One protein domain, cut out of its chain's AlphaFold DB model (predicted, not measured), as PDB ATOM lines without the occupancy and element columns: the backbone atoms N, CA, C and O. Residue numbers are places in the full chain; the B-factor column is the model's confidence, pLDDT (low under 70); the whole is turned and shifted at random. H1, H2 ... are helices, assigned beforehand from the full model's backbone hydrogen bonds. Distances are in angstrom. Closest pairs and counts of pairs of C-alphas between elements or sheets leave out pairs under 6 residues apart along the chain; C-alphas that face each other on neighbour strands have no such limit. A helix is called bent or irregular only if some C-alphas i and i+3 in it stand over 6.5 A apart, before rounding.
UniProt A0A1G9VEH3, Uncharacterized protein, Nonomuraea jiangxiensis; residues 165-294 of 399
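This is residues 165 to 294 of the 399 residues of an uncharacterized protein of Nonomuraea jiangxiensis (UniProt A0A1G9VEH3). This is a long thin rod of helices: bent H5 runs along most of it, and shorter H1 to H4 pack on it. H1, H3 and H5b form an up-and-down bundle, each running against the one before. The 130 printed residues, all helix in class, hold H1 to H5; the whole is extended, radius of gyration of the C-alphas 23.7 A, spanning 88 by 19 by 17 A.

Start at H1, residues 165 to 183; it forms a hairpin with H2, residues 187 to 195. H5, residues 242 to 292, was assigned as one helix by hydrogen bonds but is bent: C-alphas 249 and 252 are 7.0 A apart. Its arm H5b, residues 252 to 292, is irregular, with C-alphas 262 and 265 6.7 A apart. H5b touches H1, closest at the C-alphas of Pro 167 and Gln 264, 5.1 A. H3, residues 200 to 209, touches H5b, closest at C-alphas 209 and 263, 6.9 A. H4, residues 213 to 233, forms a hairpin with H5a, residues 242 to 249. Each O i to N i+4 pair is within hydrogen-bond range in H2, H3, H4 and H5a; H1 has 13 of 15, H5b 32 of 37.

Find C-alpha 165 at (31.718, -26.450, 49.566), where H1 begins; H5b is 57.5 A long from first to last C-alpha and ends at C-alpha 292 at (6.348, -35.225, 17.888).

The printed part has no cut; residues 179 to 198, 234 to 240 and 276 to 294 are under 70 in pLDDT.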
ATOM      1  N   GLU A 165      32.279 -25.256  50.213       96.00
ATOM      2  CA  GLU A 165      31.718 -26.450  49.566       96.00
ATOM      3  C   GLU A 165      30.351 -26.182  48.926       96.00
ATOM      4  O   GLU A 165      30.121 -26.563  47.777       96.00
ATOM      5  N   GLY A 166      29.467 -25.473  49.635       93.44
ATOM      6  CA  GLY A 166      28.146 -25.087  49.133       93.44
ATOM      7  C   GLY A 166      28.213 -24.276  47.833       93.44
ATOM      8  O   GLY A 166      27.651 -24.717  46.827       93.44
ATOM      9  N   PRO A 167      28.966 -23.155  47.782       92.81
ATOM     10  CA  PRO A 167      29.058 -22.346  46.571       92.81
ATOM     11  C   PRO A 167      29.700 -23.100  45.403       92.81
ATOM     12  O   PRO A 167      29.266 -22.956  44.262       92.81
ATOM     13  N   ARG A 168      30.719 -23.931  45.671       95.06
ATOM     14  CA  ARG A 168      31.387 -24.744  44.640       95.06
ATOM     15  C   ARG A 168      30.456 -25.802  44.062       95.06
ATOM     16  O   ARG A 168      30.419 -25.959  42.847       95.06
ATOM     17  N   THR A 169      29.695 -26.488  44.911       93.12
ATOM     18  CA  THR A 169      28.717 -27.500  44.487       93.12
ATOM     19  C   THR A 169      27.609 -26.878  43.642       93.12
ATOM     20  O   THR A 169      27.279 -27.409  42.584       93.12
ATOM     21  N   ASP A 170      27.084 -25.720  44.054       86.88
ATOM     22  CA  ASP A 170      26.055 -25.005  43.293       86.88
ATOM     23  C   ASP A 170      26.553 -24.609  41.894       86.88
ATOM     24  O   ASP A 170      25.856 -24.824  40.902       86.88
ATOM     25  N   LEU A 171      27.772 -24.071  41.791       88.19
ATOM     26  CA  LEU A 171      28.357 -23.693  40.502       88.19
ATOM     27  C   LEU A 171      28.720 -24.907  39.637       88.19
ATOM     28  O   LEU A 171      28.497 -24.872  38.429       88.19
ATOM     29  N   ALA A 172      29.217 -25.991  40.237       85.31
ATOM     30  CA  ALA A 172      29.492 -27.235  39.520       85.31
ATOM     31  C   ALA A 172      28.210 -27.850  38.935       85.31
ATOM     32  O   ALA A 172      28.228 -28.368  37.820       85.31
ATOM     33  N   HIS A 173      27.083 -27.747  39.648       82.62
ATOM     34  CA  HIS A 173      25.776 -28.147  39.125       82.62
ATOM     35  C   HIS A 173      25.361 -27.293  37.924       82.62
ATOM     36  O   HIS A 173      24.927 -27.837  36.911       82.62
ATOM     37  N   VAL A 174      25.535 -25.967  37.994       80.69
ATOM     38  CA  VAL A 174      25.277 -25.076  36.849       80.69
ATOM     39  C   VAL A 174      26.129 -25.482  35.642       80.69
ATOM     40  O   VAL A 174      25.599 -25.592  34.538       80.69
ATOM     41  N   ASP A 175      27.411 -25.792  35.842       81.81
ATOM     42  CA  ASP A 175      28.301 -26.265  34.771       81.81
ATOM     43  C   ASP A 175      27.855 -27.601  34.172       81.81
ATOM     44  O   ASP A 175      27.871 -27.782  32.950       81.81
ATOM     45  N   GLN A 176      27.419 -28.532  35.023       76.94
ATOM     46  CA  GLN A 176      26.884 -29.815  34.589       76.94
ATOM     47  C   GLN A 176      25.623 -29.629  33.742       76.94
ATOM     48  O   GLN A 176      25.500 -30.261  32.691       76.94
ATOM     49  N   VAL A 177      24.712 -28.744  34.161       71.88
ATOM     50  CA  VAL A 177      23.505 -28.423  33.397       71.88
ATOM     51  C   VAL A 177      23.881 -27.809  32.056       71.88
ATOM     52  O   VAL A 177      23.470 -28.344  31.032       71.88
ATOM     53  N   VAL A 178      24.703 -26.753  32.040       72.94
ATOM     54  CA  VAL A 178      25.123 -26.057  30.809       72.94
ATOM     55  C   VAL A 178      25.789 -27.017  29.820       72.94
ATOM     56  O   VAL A 178      25.490 -26.982  28.627       72.94
ATOM     57  N   THR A 179      26.640 -27.922  30.308       69.94
ATOM     58  CA  THR A 179      27.261 -28.970  29.484       69.94
ATOM     59  C   THR A 179      26.212 -29.954  28.957       69.94
ATOM     60  O   THR A 179      26.219 -30.296  27.772       69.94
ATOM     61  N   GLY A 180      25.269 -30.358  29.813       62.91
ATOM     62  CA  GLY A 180      24.165 -31.261  29.491       62.91
ATOM     63  C   GLY A 180      23.199 -30.731  28.427       62.91
ATOM     64  O   GLY A 180      22.632 -31.528  27.685       62.91
ATOM     65  N   LEU A 181      23.060 -29.407  28.279       62.19
ATOM     66  CA  LEU A 181      22.196 -28.798  27.252       62.19
ATOM     67  C   LEU A 181      22.581 -29.212  25.828       62.19
ATOM     68  O   LEU A 181      21.723 -29.275  24.950       62.19
ATOM     69  N   THR A 182      23.855 -29.531  25.586       59.84
ATOM     70  CA  THR A 182      24.320 -29.980  24.266       59.84
ATOM     71  C   THR A 182      23.802 -31.359  23.858       59.84
ATOM     72  O   THR A 182      23.795 -31.673  22.670       59.84
ATOM     73  N   ALA A 183      23.341 -32.163  24.820       57.62
ATOM     74  CA  ALA A 183      22.802 -33.502  24.602       57.62
ATOM     75  C   ALA A 183      21.265 -33.527  24.470       57.62
ATOM     76  O   ALA A 183      20.683 -34.603  24.353       57.62
ATOM     77  N   MET A 184      20.599 -32.366  24.514       58.06
ATOM     78  CA  MET A 184      19.143 -32.260  24.364       58.06
ATOM     79  C   MET A 184      18.708 -32.319  22.893       58.06
ATOM     80  O   MET A 184      19.478 -31.973  22.005       58.06
ATOM     81  N   ASP A 185      17.444 -32.676  22.637       50.69
ATOM     82  CA  ASP A 185      16.883 -32.821  21.277       50.69
ATOM     83  C   ASP A 185      17.026 -31.557  20.405       50.69
ATOM     84  O   ASP A 185      17.154 -31.643  19.184       50.69
ATOM     85  N   THR A 186      17.046 -30.372  21.030       55.03
ATOM     86  CA  THR A 186      17.324 -29.087  20.368       55.03
ATOM     87  C   THR A 186      18.396 -28.289  21.124       55.03
ATOM     88  O   THR A 186      18.063 -27.366  21.872       55.03
ATOM     89  N   PRO A 187      19.694 -28.592  20.922       55.84
ATOM     90  CA  PRO A 187      20.790 -28.017  21.704       55.84
ATOM     91  C   PRO A 187      20.876 -26.492  21.632       55.84
ATOM     92  O   PRO A 187      21.061 -25.832  22.648       55.84
ATOM     93  N   ALA A 188      20.712 -25.908  20.439       53.09
ATOM     94  CA  ALA A 188      20.790 -24.459  20.242       53.09
ATOM     95  C   ALA A 188      19.663 -23.707  20.972       53.09
ATOM     96  O   ALA A 188      19.896 -22.642  21.541       53.09
ATOM     97  N   LEU A 189      18.461 -24.290  21.003       53.47
ATOM     98  CA  LEU A 189      17.302 -23.729  21.692       53.47
ATOM     99  C   LEU A 189      17.452 -23.857  23.212       53.47
ATOM    100  O   LEU A 189      17.247 -22.886  23.930       53.47
ATOM    101  N   ALA A 190      17.863 -25.034  23.691       55.69
ATOM    102  CA  ALA A 190      18.136 -25.294  25.102       55.69
ATOM    103  C   ALA A 190      19.226 -24.358  25.647       55.69
ATOM    104  O   ALA A 190      19.089 -23.794  26.731       55.69
ATOM    105  N   LYS A 191      20.277 -24.134  24.851       57.28
ATOM    106  CA  LYS A 191      21.375 -23.227  25.180       57.28
ATOM    107  C   LYS A 191      20.910 -21.772  25.257       57.28
ATOM    108  O   LYS A 191      21.114 -21.146  26.290       57.28
ATOM    109  N   ALA A 192      20.187 -21.278  24.250       57.44
ATOM    110  CA  ALA A 192      19.609 -19.930  24.272       57.44
ATOM    111  C   ALA A 192      18.630 -19.719  25.446       57.44
ATOM    112  O   ALA A 192      18.501 -18.611  25.962       57.44
ATOM    113  N   PHE A 193      17.960 -20.786  25.897       59.00
ATOM    114  CA  PHE A 193      17.010 -20.741  27.008       59.00
ATOM    115  C   PHE A 193      17.669 -20.555  28.382       59.00
ATOM    116  O   PHE A 193      17.063 -19.969  29.280       59.00
ATOM    117  N   VAL A 194      18.892 -21.064  28.548       58.56
ATOM    118  CA  VAL A 194      19.656 -21.014  29.806       58.56
ATOM    119  C   VAL A 194      20.689 -19.882  29.807       58.56
ATOM    120  O   VAL A 194      20.925 -19.281  30.850       58.56
ATOM    121  N   GLU A 195      21.254 -19.519  28.648       61.91
ATOM    122  CA  GLU A 195      22.208 -18.401  28.497       61.91
ATOM    123  C   GLU A 195      21.622 -17.032  28.887       61.91
ATOM    124  O   GLU A 195      22.380 -16.117  29.189       61.91
ATOM    125  N   LEU A 196      20.292 -16.887  28.955       55.84
ATOM    126  CA  LEU A 196      19.631 -15.677  29.467       55.84
ATOM    127  C   LEU A 196      19.898 -15.422  30.962       55.84
ATOM    128  O   LEU A 196      19.895 -14.270  31.386       55.84
ATOM    129  N   ASP A 197      20.116 -16.483  31.744       59.34
ATOM    130  CA  ASP A 197      20.351 -16.412  33.193       59.34
ATOM    131  C   ASP A 197      21.823 -16.719  33.557       59.34
ATOM    132  O   ASP A 197      22.287 -16.376  34.647       59.34
ATOM    133  N   VAL A 198      22.582 -17.331  32.639       64.19
ATOM    134  CA  VAL A 198      24.010 -17.646  32.797       64.19
ATOM    135  C   VAL A 198      24.854 -16.645  32.009       64.19
ATOM    136  O   VAL A 198      25.389 -16.943  30.942       64.19
ATOM    137  N   ASP A 199      25.002 -15.442  32.561       70.62
ATOM    138  CA  ASP A 199      25.955 -14.460  32.045       70.62
ATOM    139  C   ASP A 199      27.396 -14.890  32.388       70.62
ATOM    140  O   ASP A 199      27.765 -15.021  33.561       70.62
ATOM    141  N   ALA A 200      28.223 -15.146  31.369       71.25
ATOM    142  CA  ALA A 200      29.558 -15.722  31.554       71.25
ATOM    143  C   ALA A 200      30.502 -14.847  32.419       71.25
ATOM    144  O   ALA A 200      31.154 -15.400  33.313       71.25
ATOM    145  N   PRO A 201      30.561 -13.509  32.247       74.56
ATOM    146  CA  PRO A 201      31.258 -12.607  33.163       74.56
ATOM    147  C   PRO A 201      30.749 -12.675  34.608       74.56
ATOM    148  O   PRO A 201      31.561 -12.768  35.531       74.56
ATOM    149  N   ALA A 202      29.430 -12.669  34.830       75.75
ATOM    150  CA  ALA A 202      28.860 -12.769  36.176       75.75
ATOM    151  C   ALA A 202      29.196 -14.112  36.849       75.75
ATOM    152  O   ALA A 202      29.554 -14.151  38.028       75.75
ATOM    153  N   LEU A 203      29.157 -15.210  36.090       80.06
ATOM    154  CA  LEU A 203      29.543 -16.538  36.560       80.06
ATOM    155  C   LEU A 203      31.032 -16.596  36.936       80.06
ATOM    156  O   LEU A 203      31.393 -17.133  37.985       80.06
ATOM    157  N   GLN A 204      31.907 -16.011  36.115       83.12
ATOM    158  CA  GLN A 204      33.335 -15.921  36.421       83.12
ATOM    159  C   GLN A 204      33.599 -15.058  37.664       83.12
ATOM    160  O   GLN A 204      34.431 -15.426  38.493       83.12
ATOM    161  N   ALA A 205      32.862 -13.959  37.837       84.56
ATOM    162  CA  ALA A 205      32.952 -13.117  39.027       84.56
ATOM    163  C   ALA A 205      32.513 -13.864  40.298       84.56
ATOM    164  O   ALA A 205      33.169 -13.742  41.332       84.56
ATOM    165  N   LEU A 206      31.457 -14.685  40.230       87.38
ATOM    166  CA  LEU A 206      31.030 -15.527  41.354       87.38
ATOM    167  C   LEU A 206      32.086 -16.570  41.723       87.38
ATOM    168  O   LEU A 206      32.359 -16.751  42.906       87.38
ATOM    169  N   ARG A 207      32.726 -17.206  40.734       89.38
ATOM    170  CA  ARG A 207      33.837 -18.143  40.973       89.38
ATOM    171  C   ARG A 207      35.021 -17.462  41.644       89.38
ATOM    172  O   ARG A 207      35.536 -17.977  42.628       89.38
ATOM    173  N   ALA A 208      35.424 -16.301  41.132       90.81
ATOM    174  CA  ALA A 208      36.531 -15.528  41.687       90.81
ATOM    175  C   ALA A 208      36.238 -14.998  43.101       90.81
ATOM    176  O   ALA A 208      37.164 -14.743  43.866       90.81
ATOM    177  N   ALA A 209      34.961 -14.838  43.459       91.56
ATOM    178  CA  ALA A 209      34.546 -14.418  44.792       91.56
ATOM    179  C   ALA A 209      34.580 -15.552  45.835       91.56
ATOM    180  O   ALA A 209      34.507 -15.259  47.029       91.56
ATOM    181  N   ILE A 210      34.684 -16.822  45.422       94.19
ATOM    182  CA  ILE A 210      34.873 -17.943  46.350       94.19
ATOM    183  C   ILE A 210      36.326 -17.913  46.846       94.19
ATOM    184  O   ILE A 210      37.240 -18.008  46.026       94.19
ATOM    185  N   PRO A 211      36.569 -17.813  48.165       95.75
ATOM    186  CA  PRO A 211      37.924 -17.806  48.704       95.75
ATOM    187  C   PRO A 211      38.725 -19.068  48.348       95.75
ATOM    188  O   PRO A 211      38.195 -20.183  48.378       95.75
ATOM    189  N   ASP A 212      40.019 -18.879  48.084       95.25
ATOM    190  CA  ASP A 212      41.011 -19.950  47.959       95.25
ATOM    191  C   ASP A 212      41.685 -20.190  49.317       95.25
ATOM    192  O   ASP A 212      42.350 -19.309  49.868       95.25
ATOM    193  N   GLU A 213      41.524 -21.392  49.865       93.62
ATOM    194  CA  GLU A 213      42.035 -21.757  51.183       93.62
ATOM    195  C   GLU A 213      43.562 -21.765  51.253       93.62
ATOM    196  O   GLU A 213      44.117 -21.485  52.317       93.62
ATOM    197  N   ARG A 214      44.250 -22.048  50.138       93.12
ATOM    198  CA  ARG A 214      45.717 -21.981  50.081       93.12
ATOM    199  C   ARG A 214      46.172 -20.540  50.206       93.12
ATOM    200  O   ARG A 214      46.979 -20.229  51.076       93.12
ATOM    201  N   HIS A 215      45.579 -19.656  49.405       95.25
ATOM    202  CA  HIS A 215      45.915 -18.237  49.429       95.25
ATOM    203  C   HIS A 215      45.614 -17.595  50.790       95.25
ATOM    204  O   HIS A 215      46.429 -16.841  51.317       95.25
ATOM    205  N   VAL A 216      44.471 -17.925  51.401       96.44
ATOM    206  CA  VAL A 216      44.124 -17.440  52.747       96.44
ATOM    207  C   VAL A 216      45.082 -18.005  53.803       96.44
ATOM    208  O   VAL A 216      45.485 -17.280  54.713       96.44
ATOM    209  N   GLY A 217      45.501 -19.267  53.666       95.06
ATOM    210  CA  GLY A 217      46.535 -19.869  54.506       95.06
ATOM    211  C   GLY A 217      47.866 -19.117  54.441       95.06
ATOM    212  O   GLY A 217      48.461 -18.849  55.486       95.06
ATOM    213  N   ASP A 218      48.296 -18.715  53.245       95.19
ATOM    214  CA  ASP A 218      49.521 -17.934  53.042       95.19
ATOM    215  C   ASP A 218      49.407 -16.520  53.634       95.19
ATOM    216  O   ASP A 218      50.344 -16.035  54.271       95.19
ATOM    217  N   GLN A 219      48.249 -15.864  53.490       96.81
ATOM    218  CA  GLN A 219      47.982 -14.565  54.119       96.81
ATOM    219  C   GLN A 219      48.043 -14.650  55.650       96.81
ATOM    220  O   GLN A 219      48.614 -13.771  56.299       96.81
ATOM    221  N   ALA A 220      47.485 -15.715  56.231       96.25
ATOM    222  CA  ALA A 220      47.543 -15.967  57.667       96.25
ATOM    223  C   ALA A 220      48.979 -16.207  58.151       96.25
ATOM    224  O   ALA A 220      49.389 -15.637  59.165       96.25
ATOM    225  N   ASP A 221      49.775 -16.970  57.398       94.94
ATOM    226  CA  ASP A 221      51.194 -17.181  57.697       94.94
ATOM    227  C   ASP A 221      52.002 -15.878  57.584       94.94
ATOM    228  O   ASP A 221      52.862 -15.600  58.423       94.94
ATOM    229  N   GLN A 222      51.710 -15.040  56.585       95.00
ATOM    230  CA  GLN A 222      52.348 -13.735  56.422       95.00
ATOM    231  C   GLN A 222      52.001 -12.783  57.576       95.00
ATOM    232  O   GLN A 222      52.889 -12.098  58.091       95.00
ATOM    233  N   ALA A 223      50.737 -12.753  58.007       94.88
ATOM    234  CA  ALA A 223      50.293 -11.948  59.140       94.88
ATOM    235  C   ALA A 223      50.961 -12.401  60.448       94.88
ATOM    236  O   ALA A 223      51.504 -11.576  61.188       94.88
ATOM    237  N   LEU A 224      50.989 -13.716  60.699       93.50
ATOM    238  CA  LEU A 224      51.656 -14.297  61.862       93.50
ATOM    239  C   LEU A 224      53.150 -13.954  61.869       93.50
ATOM    240  O   LEU A 224      53.670 -13.476  62.878       93.50
ATOM    241  N   ARG A 225      53.827 -14.127  60.731       91.62
ATOM    242  CA  ARG A 225      55.237 -13.755  60.564       91.62
ATOM    243  C   ARG A 225      55.479 -12.280  60.868       91.62
ATOM    244  O   ARG A 225      56.386 -11.965  61.632       91.62
ATOM    245  N   GLY A 226      54.658 -11.381  60.325       90.69
ATOM    246  CA  GLY A 226      54.772  -9.945  60.590       90.69
ATOM    247  C   GLY A 226      54.655  -9.605  62.080       90.69
ATOM    248  O   GLY A 226      55.430  -8.797  62.591       90.69
ATOM    249  N   LYS A 227      53.741 -10.266  62.801       89.50
ATOM    250  CA  LYS A 227      53.553 -10.066  64.246       89.50
ATOM    251  C   LYS A 227      54.730 -10.608  65.070       89.50
ATOM    252  O   LYS A 227      55.164  -9.936  66.006       89.50
ATOM    253  N   LEU A 228      55.287 -11.766  64.701       86.62
ATOM    254  CA  LEU A 228      56.501 -12.313  65.328       86.62
ATOM    255  C   LEU A 228      57.714 -11.389  65.109       86.62
ATOM    256  O   LEU A 228      58.439 -11.087  66.055       86.62
ATOM    257  N   GLU A 229      57.896 -10.874  63.891       85.25
ATOM    258  CA  GLU A 229      58.971  -9.926  63.552       85.25
ATOM    259  C   GLU A 229      58.837  -8.585  64.287       85.25
ATOM    260  O   GLU A 229      59.833  -7.989  64.702       85.25
ATOM    261  N   GLN A 230      57.614  -8.098  64.493       84.19
ATOM    262  CA  GLN A 230      57.384  -6.876  65.259       84.19
ATOM    263  C   GLN A 230      57.783  -7.041  66.732       84.19
ATOM    264  O   GLN A 230      58.434  -6.161  67.298       84.19
ATOM    265  N   ALA A 231      57.425  -8.170  67.348       77.88
ATOM    266  CA  ALA A 231      57.769  -8.446  68.740       77.88
ATOM    267  C   ALA A 231      59.274  -8.609  68.964       77.88
ATOM    268  O   ALA A 231      59.792  -8.191  70.004       77.88
ATOM    269  N   LEU A 232      59.976  -9.162  67.970       73.50
ATOM    270  CA  LEU A 232      61.433  -9.227  67.944       73.50
ATOM    271  C   LEU A 232      62.063  -7.836  68.023       73.50
ATOM    272  O   LEU A 232      62.839  -7.567  68.938       73.50
ATOM    273  N   ARG A 233      61.688  -6.933  67.109       74.62
ATOM    274  CA  ARG A 233      62.266  -5.579  67.043       74.62
ATOM    275  C   ARG A 233      61.953  -4.729  68.270       74.62
ATOM    276  O   ARG A 233      62.747  -3.869  68.633       74.62
ATOM    277  N   GLY A 234      60.799  -4.951  68.898       64.56
ATOM    278  CA  GLY A 234      60.382  -4.223  70.097       64.56
ATOM    279  C   GLY A 234      61.036  -4.696  71.398       64.56
ATOM    280  O   GLY A 234      60.752  -4.113  72.440       64.56
ATOM    281  N   ASN A 235      61.861  -5.755  71.372       59.16
ATOM    282  CA  ASN A 235      62.333  -6.462  72.572       59.16
ATOM    283  C   ASN A 235      61.174  -6.922  73.489       59.16
ATOM    284  O   ASN A 235      61.309  -7.041  74.703       59.16
ATOM    285  N   GLN A 236      60.011  -7.173  72.883       57.88
ATOM    286  CA  GLN A 236      58.701  -7.314  73.525       57.88
ATOM    287  C   GLN A 236      58.171  -8.750  73.452       57.88
ATOM    288  O   GLN A 236      56.969  -8.993  73.537       57.88
ATOM    289  N   VAL A 237      59.060  -9.726  73.285       53.12
ATOM    290  CA  VAL A 237      58.696 -11.139  73.123       53.12
ATOM    291  C   VAL A 237      57.811 -11.615  74.278       53.12
ATOM    292  O   VAL A 237      56.732 -12.141  74.032       53.12
ATOM    293  N   THR A 238      58.158 -11.242  75.512       52.41
ATOM    294  CA  THR A 238      57.384 -11.529  76.731       52.41
ATOM    295  C   THR A 238      56.012 -10.844  76.805       52.41
ATOM    296  O   THR A 238      55.264 -11.081  77.752       52.41
ATOM    297  N   THR A 239      55.648 -10.013  75.824       60.06
ATOM    298  CA  THR A 239      54.344  -9.329  75.748       60.06
ATOM    299  C   THR A 239      53.453  -9.800  74.601       60.06
ATOM    300  O   THR A 239      52.306  -9.366  74.537       60.06
ATOM    301  N   LEU A 240      53.910 -10.710  73.729       67.50
ATOM    302  CA  LEU A 240      53.023 -11.312  72.730       67.50
ATOM    303  C   LEU A 240      52.037 -12.246  73.419       67.50
ATOM    304  O   LEU A 240      52.363 -13.399  73.720       67.50
ATOM    305  N   SER A 241      50.814 -11.779  73.642       83.44
ATOM    306  CA  SER A 241      49.791 -12.642  74.215       83.44
ATOM    307  C   SER A 241      49.440 -13.766  73.234       83.44
ATOM    308  O   SER A 241      49.313 -13.562  72.022       83.44
ATOM    309  N   SER A 242      49.245 -14.986  73.747       85.06
ATOM    310  CA  SER A 242      48.778 -16.109  72.922       85.06
ATOM    311  C   SER A 242      47.439 -15.802  72.243       85.06
ATOM    312  O   SER A 242      47.142 -16.356  71.192       85.06
ATOM    313  N   GLU A 243      46.637 -14.917  72.835       89.69
ATOM    314  CA  GLU A 243      45.392 -14.423  72.251       89.69
ATOM    315  C   GLU A 243      45.644 -13.576  70.998       89.69
ATOM    316  O   GLU A 243      45.069 -13.870  69.955       89.69
ATOM    317  N   GLU A 244      46.551 -12.597  71.041       90.38
ATOM    318  CA  GLU A 244      46.870 -11.773  69.868       90.38
ATOM    319  C   GLU A 244      47.424 -12.594  68.704       90.38
ATOM    320  O   GLU A 244      47.094 -12.319  67.552       90.38
ATOM    321  N   LEU A 245      48.260 -13.601  68.973       91.12
ATOM    322  CA  LEU A 245      48.785 -14.477  67.920       91.12
ATOM    323  C   LEU A 245      47.667 -15.318  67.294       91.12
ATOM    324  O   LEU A 245      47.591 -15.424  66.070       91.12
ATOM    325  N   ARG A 246      46.756 -15.855  68.118       93.75
ATOM    326  CA  ARG A 246      45.574 -16.585  67.640       93.75
ATOM    327  C   ARG A 246      44.651 -15.691  66.814       93.75
ATOM    328  O   ARG A 246      44.218 -16.114  65.747       93.75
ATOM    329  N   GLN A 247      44.390 -14.464  67.262       94.69
ATOM    330  CA  GLN A 247      43.574 -13.488  66.533       94.69
ATOM    331  C   GLN A 247      44.223 -13.083  65.209       94.69
ATOM    332  O   GLN A 247      43.563 -13.090  64.176       94.69
ATOM    333  N   THR A 248      45.530 -12.803  65.221       95.25
ATOM    334  CA  THR A 248      46.298 -12.445  64.017       95.25
ATOM    335  C   THR A 248      46.221 -13.550  62.967       95.25
ATOM    336  O   THR A 248      45.976 -13.276  61.795       95.25
ATOM    337  N   LEU A 249      46.390 -14.805  63.393       95.50
ATOM    338  CA  LEU A 249      46.306 -15.966  62.514       95.50
ATOM    339  C   LEU A 249      44.873 -16.214  62.016       95.50
ATOM    340  O   LEU A 249      44.679 -16.611  60.871       95.50
ATOM    341  N   ALA A 250      43.864 -15.997  62.864       96.62
ATOM    342  CA  ALA A 250      42.466 -16.260  62.532       96.62
ATOM    343  C   ALA A 250      41.830 -15.189  61.633       96.62
ATOM    344  O   ALA A 250      40.945 -15.524  60.846       96.62
ATOM    345  N   ALA A 251      42.262 -13.929  61.720       96.94
ATOM    346  CA  ALA A 251      41.600 -12.805  61.056       96.94
ATOM    347  C   ALA A 251      41.425 -12.975  59.528       96.94
ATOM    348  O   ALA A 251      40.313 -12.746  59.042       96.94
ATOM    349  N   PRO A 252      42.430 -13.441  58.750       97.88
ATOM    350  CA  PRO A 252      42.241 -13.688  57.316       97.88
ATOM    351  C   PRO A 252      41.179 -14.755  57.027       97.88
ATOM    352  O   PRO A 252      40.375 -14.604  56.105       97.88
ATOM    353  N   PHE A 253      41.110 -15.805  57.851       98.06
ATOM    354  CA  PHE A 253      40.083 -16.839  57.723       98.06
ATOM    355  C   PHE A 253      38.691 -16.316  58.068       98.06
ATOM    356  O   PHE A 253      37.724 -16.701  57.421       98.06
ATOM    357  N   GLU A 254      38.560 -15.437  59.060       97.19
ATOM    358  CA  GLU A 254      37.271 -14.837  59.421       97.19
ATOM    359  C   GLU A 254      36.718 -13.957  58.297       97.19
ATOM    360  O   GLU A 254      35.546 -14.091  57.931       97.19
ATOM    361  N   ALA A 255      37.577 -13.147  57.676       96.50
ATOM    362  CA  ALA A 255      37.221 -12.382  56.486       96.50
ATOM    363  C   ALA A 255      36.810 -13.301  55.319       96.50
ATOM    364  O   ALA A 255      35.764 -13.088  54.700       96.50
ATOM    365  N   ALA A 256      37.579 -14.363  55.060       97.00
ATOM    366  CA  ALA A 256      37.286 -15.328  54.003       97.00
ATOM    367  C   ALA A 256      35.972 -16.092  54.248       97.00
ATOM    368  O   ALA A 256      35.145 -16.209  53.348       97.00
ATOM    369  N   MET A 257      35.712 -16.550  55.476       97.19
ATOM    370  CA  MET A 257      34.449 -17.204  55.830       97.19
ATOM    371  C   MET A 257      33.253 -16.261  55.650       97.19
ATOM    372  O   MET A 257      32.199 -16.692  55.180       97.19
ATOM    373  N   SER A 258      33.399 -14.976  55.989       95.38
ATOM    374  CA  SER A 258      32.361 -13.974  55.727       95.38
ATOM    375  C   SER A 258      32.097 -13.812  54.227       95.38
ATOM    376  O   SER A 258      30.939 -13.742  53.812       95.38
ATOM    377  N   ALA A 259      33.148 -13.798  53.402       93.44
ATOM    378  CA  ALA A 259      33.019 -13.739  51.948       93.44
ATOM    379  C   ALA A 259      32.321 -14.990  51.380       93.44
ATOM    380  O   ALA A 259      31.367 -14.855  50.618       93.44
ATOM    381  N   ALA A 260      32.708 -16.193  51.819       93.88
ATOM    382  CA  ALA A 260      32.065 -17.444  51.410       93.88
ATOM    383  C   ALA A 260      30.556 -17.444  51.731       93.88
ATOM    384  O   ALA A 260      29.729 -17.738  50.865       93.88
ATOM    385  N   ARG A 261      30.181 -17.004  52.942       93.88
ATOM    386  CA  ARG A 261      28.771 -16.855  53.352       93.88
ATOM    387  C   ARG A 261      28.003 -15.845  52.498       93.88
ATOM    388  O   ARG A 261      26.824 -16.054  52.233       93.88
ATOM    389  N   ALA A 262      28.649 -14.764  52.061       91.56
ATOM    390  CA  ALA A 262      28.026 -13.753  51.209       91.56
ATOM    391  C   ALA A 262      27.823 -14.226  49.756       91.56
ATOM    392  O   ALA A 262      26.924 -13.736  49.067       91.56
ATOM    393  N   VAL A 263      28.646 -15.168  49.281       91.44
ATOM    394  CA  VAL A 263      28.552 -15.739  47.927       91.44
ATOM    395  C   VAL A 263      27.496 -16.846  47.846       91.44
ATOM    396  O   VAL A 263      26.770 -16.892  46.853       91.44
ATOM    397  N   GLN A 264      27.332 -17.658  48.897       92.50
ATOM    398  CA  GLN A 264      26.358 -18.761  48.953       92.50
ATOM    399  C   GLN A 264      24.946 -18.419  48.434       92.50
ATOM    400  O   GLN A 264      24.456 -19.121  47.550       92.50
ATOM    401  N   PRO A 265      24.249 -17.368  48.911       89.19
ATOM    402  CA  PRO A 265      22.894 -17.090  48.432       89.19
ATOM    403  C   PRO A 265      22.853 -16.750  46.935       89.19
ATOM    404  O   PRO A 265      21.852 -17.022  46.278       89.19
ATOM    405  N   LYS A 266      23.934 -16.186  46.377       88.56
ATOM    406  CA  LYS A 266      24.021 -15.837  44.952       88.56
ATOM    407  C   LYS A 266      24.185 -17.083  44.087       88.56
ATOM    408  O   LYS A 266      23.499 -17.209  43.076       88.56
ATOM    409  N   THR A 267      25.050 -18.015  44.493       86.69
ATOM    410  CA  THR A 267      25.241 -19.285  43.774       86.69
ATOM    411  C   THR A 267      23.997 -20.163  43.861       86.69
ATOM    412  O   THR A 267      23.579 -20.712  42.845       86.69
ATOM    413  N   SER A 268      23.329 -20.209  45.019       85.56
ATOM    414  CA  SER A 268      22.072 -20.952  45.172       85.56
ATOM    415  C   SER A 268      20.925 -20.345  44.362       85.56
ATOM    416  O   SER A 268      20.135 -21.085  43.778       85.56
ATOM    417  N   ALA A 269      20.832 -19.011  44.281       81.50
ATOM    418  CA  ALA A 269      19.836 -18.342  43.443       81.50
ATOM    419  C   ALA A 269      20.064 -18.628  41.952       81.50
ATOM    420  O   ALA A 269      19.107 -18.929  41.240       81.50
ATOM    421  N   LEU A 270      21.321 -18.600  41.498       80.56
ATOM    422  CA  LEU A 270      21.673 -18.962  40.126       80.56
ATOM    423  C   LEU A 270      21.321 -20.425  39.828       80.56
ATOM    424  O   LEU A 270      20.662 -20.697  38.828       80.56
ATOM    425  N   LYS A 271      21.686 -21.354  40.720       81.94
ATOM    426  CA  LYS A 271      21.302 -22.766  40.608       81.94
ATOM    427  C   LYS A 271      19.784 -22.922  40.478       81.94
ATOM    428  O   LYS A 271      19.318 -23.608  39.575       81.94
ATOM    429  N   ALA A 272      19.012 -22.266  41.344       77.06
ATOM    430  CA  ALA A 272      17.552 -22.339  41.320       77.06
ATOM    431  C   ALA A 272      16.948 -21.748  40.034       77.06
ATOM    432  O   ALA A 272      15.990 -22.308  39.501       77.06
ATOM    433  N   ALA A 273      17.504 -20.645  39.520       74.00
ATOM    434  CA  ALA A 273      17.081 -20.053  38.253       74.00
ATOM    435  C   ALA A 273      17.340 -21.010  37.078       74.00
ATOM    436  O   ALA A 273      16.431 -21.281  36.294       74.00
ATOM    437  N   VAL A 274      18.539 -21.596  37.015       71.00
ATOM    438  CA  VAL A 274      18.912 -22.589  35.998       71.00
ATOM    439  C   VAL A 274      18.016 -23.832  36.078       71.00
ATOM    440  O   VAL A 274      17.455 -24.240  35.062       71.00
ATOM    441  N   ASP A 275      17.791 -24.384  37.274       75.06
ATOM    442  CA  ASP A 275      16.893 -25.530  37.488       75.06
ATOM    443  C   ASP A 275      15.456 -25.218  37.032       75.06
ATOM    444  O   ASP A 275      14.815 -26.026  36.352       75.06
ATOM    445  N   ALA A 276      14.947 -24.024  37.354       66.62
ATOM    446  CA  ALA A 276      13.621 -23.584  36.927       66.62
ATOM    447  C   ALA A 276      13.520 -23.461  35.399       66.62
ATOM    448  O   ALA A 276      12.489 -23.824  34.826       66.62
ATOM    449  N   ARG A 277      14.580 -22.994  34.726       65.06
ATOM    450  CA  ARG A 277      14.631 -22.898  33.261       65.06
ATOM    451  C   ARG A 277      14.666 -24.253  32.584       65.06
ATOM    452  O   ARG A 277      13.908 -24.450  31.638       65.06
ATOM    453  N   VAL A 278      15.467 -25.189  33.086       65.12
ATOM    454  CA  VAL A 278      15.492 -26.565  32.572       65.12
ATOM    455  C   VAL A 278      14.130 -27.230  32.747       65.12
ATOM    456  O   VAL A 278      13.578 -27.759  31.786       65.12
ATOM    457  N   ALA A 279      13.516 -27.121  33.928       64.25
ATOM    458  CA  ALA A 279      12.183 -27.676  34.169       64.25
ATOM    459  C   ALA A 279      11.117 -27.066  33.241       64.25
ATOM    460  O   ALA A 279      10.156 -27.734  32.838       64.25
ATOM    461  N   LEU A 280      11.270 -25.786  32.902       60.69
ATOM    462  CA  LEU A 280      10.403 -25.111  31.955       60.69
ATOM    463  C   LEU A 280      10.644 -25.628  30.528       60.69
ATOM    464  O   LEU A 280       9.675 -25.993  29.863       60.69
ATOM    465  N   TYR A 281      11.901 -25.764  30.096       58.72
ATOM    466  CA  TYR A 281      12.261 -26.396  28.825       58.72
ATOM    467  C   TYR A 281      11.670 -27.810  28.710       58.72
ATOM    468  O   TYR A 281      10.966 -28.096  27.747       58.72
ATOM    469  N   ASP A 282      11.812 -28.669  29.720       59.03
ATOM    470  CA  ASP A 282      11.227 -30.020  29.713       59.03
ATOM    471  C   ASP A 282       9.694 -29.997  29.631       59.03
ATOM    472  O   ASP A 282       9.064 -30.817  28.952       59.03
ATOM    473  N   ARG A 283       9.046 -29.028  30.285       57.97
ATOM    474  CA  ARG A 283       7.589 -28.870  30.213       57.97
ATOM    475  C   ARG A 283       7.125 -28.406  28.829       57.97
ATOM    476  O   ARG A 283       6.073 -28.872  28.382       57.97
ATOM    477  N   TYR A 284       7.863 -27.501  28.185       55.75
ATOM    478  CA  TYR A 284       7.521 -26.919  26.881       55.75
ATOM    479  C   TYR A 284       7.998 -27.749  25.688       55.75
ATOM    480  O   TYR A 284       7.346 -27.712  24.648       55.75
ATOM    481  N   PHE A 285       9.077 -28.517  25.829       51.12
ATOM    482  CA  PHE A 285       9.733 -29.265  24.751       51.12
ATOM    483  C   PHE A 285       9.839 -30.769  25.040       51.12
ATOM    484  O   PHE A 285       9.625 -31.567  24.134       51.12
ATOM    485  N   GLY A 286      10.019 -31.201  26.290       45.78
ATOM    486  CA  GLY A 286      10.015 -32.628  26.667       45.78
ATOM    487  C   GLY A 286       8.636 -33.299  26.553       45.78
ATOM    488  O   GLY A 286       8.512 -34.420  26.060       45.78
ATOM    489  N   ARG A 287       7.543 -32.582  26.862       40.84
ATOM    490  CA  ARG A 287       6.172 -33.015  26.479       40.84
ATOM    491  C   ARG A 287       5.945 -33.014  24.970       40.84
ATOM    492  O   ARG A 287       4.949 -33.547  24.487       40.84
ATOM    493  N   THR A 288       6.848 -32.381  24.241       36.75
ATOM    494  CA  THR A 288       6.733 -32.094  22.821       36.75
ATOM    495  C   THR A 288       7.468 -33.143  22.017       36.75
ATOM    496  O   THR A 288       6.878 -33.604  21.051       36.75
ATOM    497  N   ALA A 289       8.600 -33.648  22.507       34.03
ATOM    498  CA  ALA A 289       9.306 -34.819  21.995       34.03
ATOM    499  C   ALA A 289       8.497 -36.125  22.142       34.03
ATOM    500  O   ALA A 289       8.371 -36.868  21.175       34.03
ATOM    501  N   ILE A 290       7.810 -36.357  23.274       32.78
ATOM    502  CA  ILE A 290       6.918 -37.535  23.438       32.78
ATOM    503  C   ILE A 290       5.680 -37.463  22.512       32.78
ATOM    504  O   ILE A 290       4.998 -38.460  22.286       32.78
ATOM    505  N   GLN A 291       5.383 -36.296  21.934       33.38
ATOM    506  CA  GLN A 291       4.253 -36.100  21.021       33.38
ATOM    507  C   GLN A 291       4.656 -35.790  19.571       33.38
ATOM    508  O   GLN A 291       3.792 -35.830  18.702       33.38
ATOM    509  N   PHE A 292       5.923 -35.504  19.264       34.47
ATOM    510  CA  PHE A 292       6.348 -35.225  17.888       34.47
ATOM    511  C   PHE A 292       6.539 -36.484  17.049       34.47
ATOM    512  O   PHE A 292       6.526 -36.387  15.827       34.47
ATOM    513  N   ASP A 293       6.561 -37.661  17.677       32.84
ATOM    514  CA  ASP A 293       6.426 -38.921  16.945       32.84
ATOM    515  C   ASP A 293       4.969 -39.170  16.485       32.84
ATOM    516  O   ASP A 293       4.715 -40.055  15.670       32.84
ATOM    517  N   ARG A 294       3.986 -38.370  16.955       32.97
ATOM    518  CA  ARG A 294       2.585 -38.393  16.482       32.97
ATOM    519  C   ARG A 294       1.865 -37.037  16.616       32.97
ATOM    520  O   ARG A 294       1.138 -36.804  17.578       32.97
TER     521      ARG A 294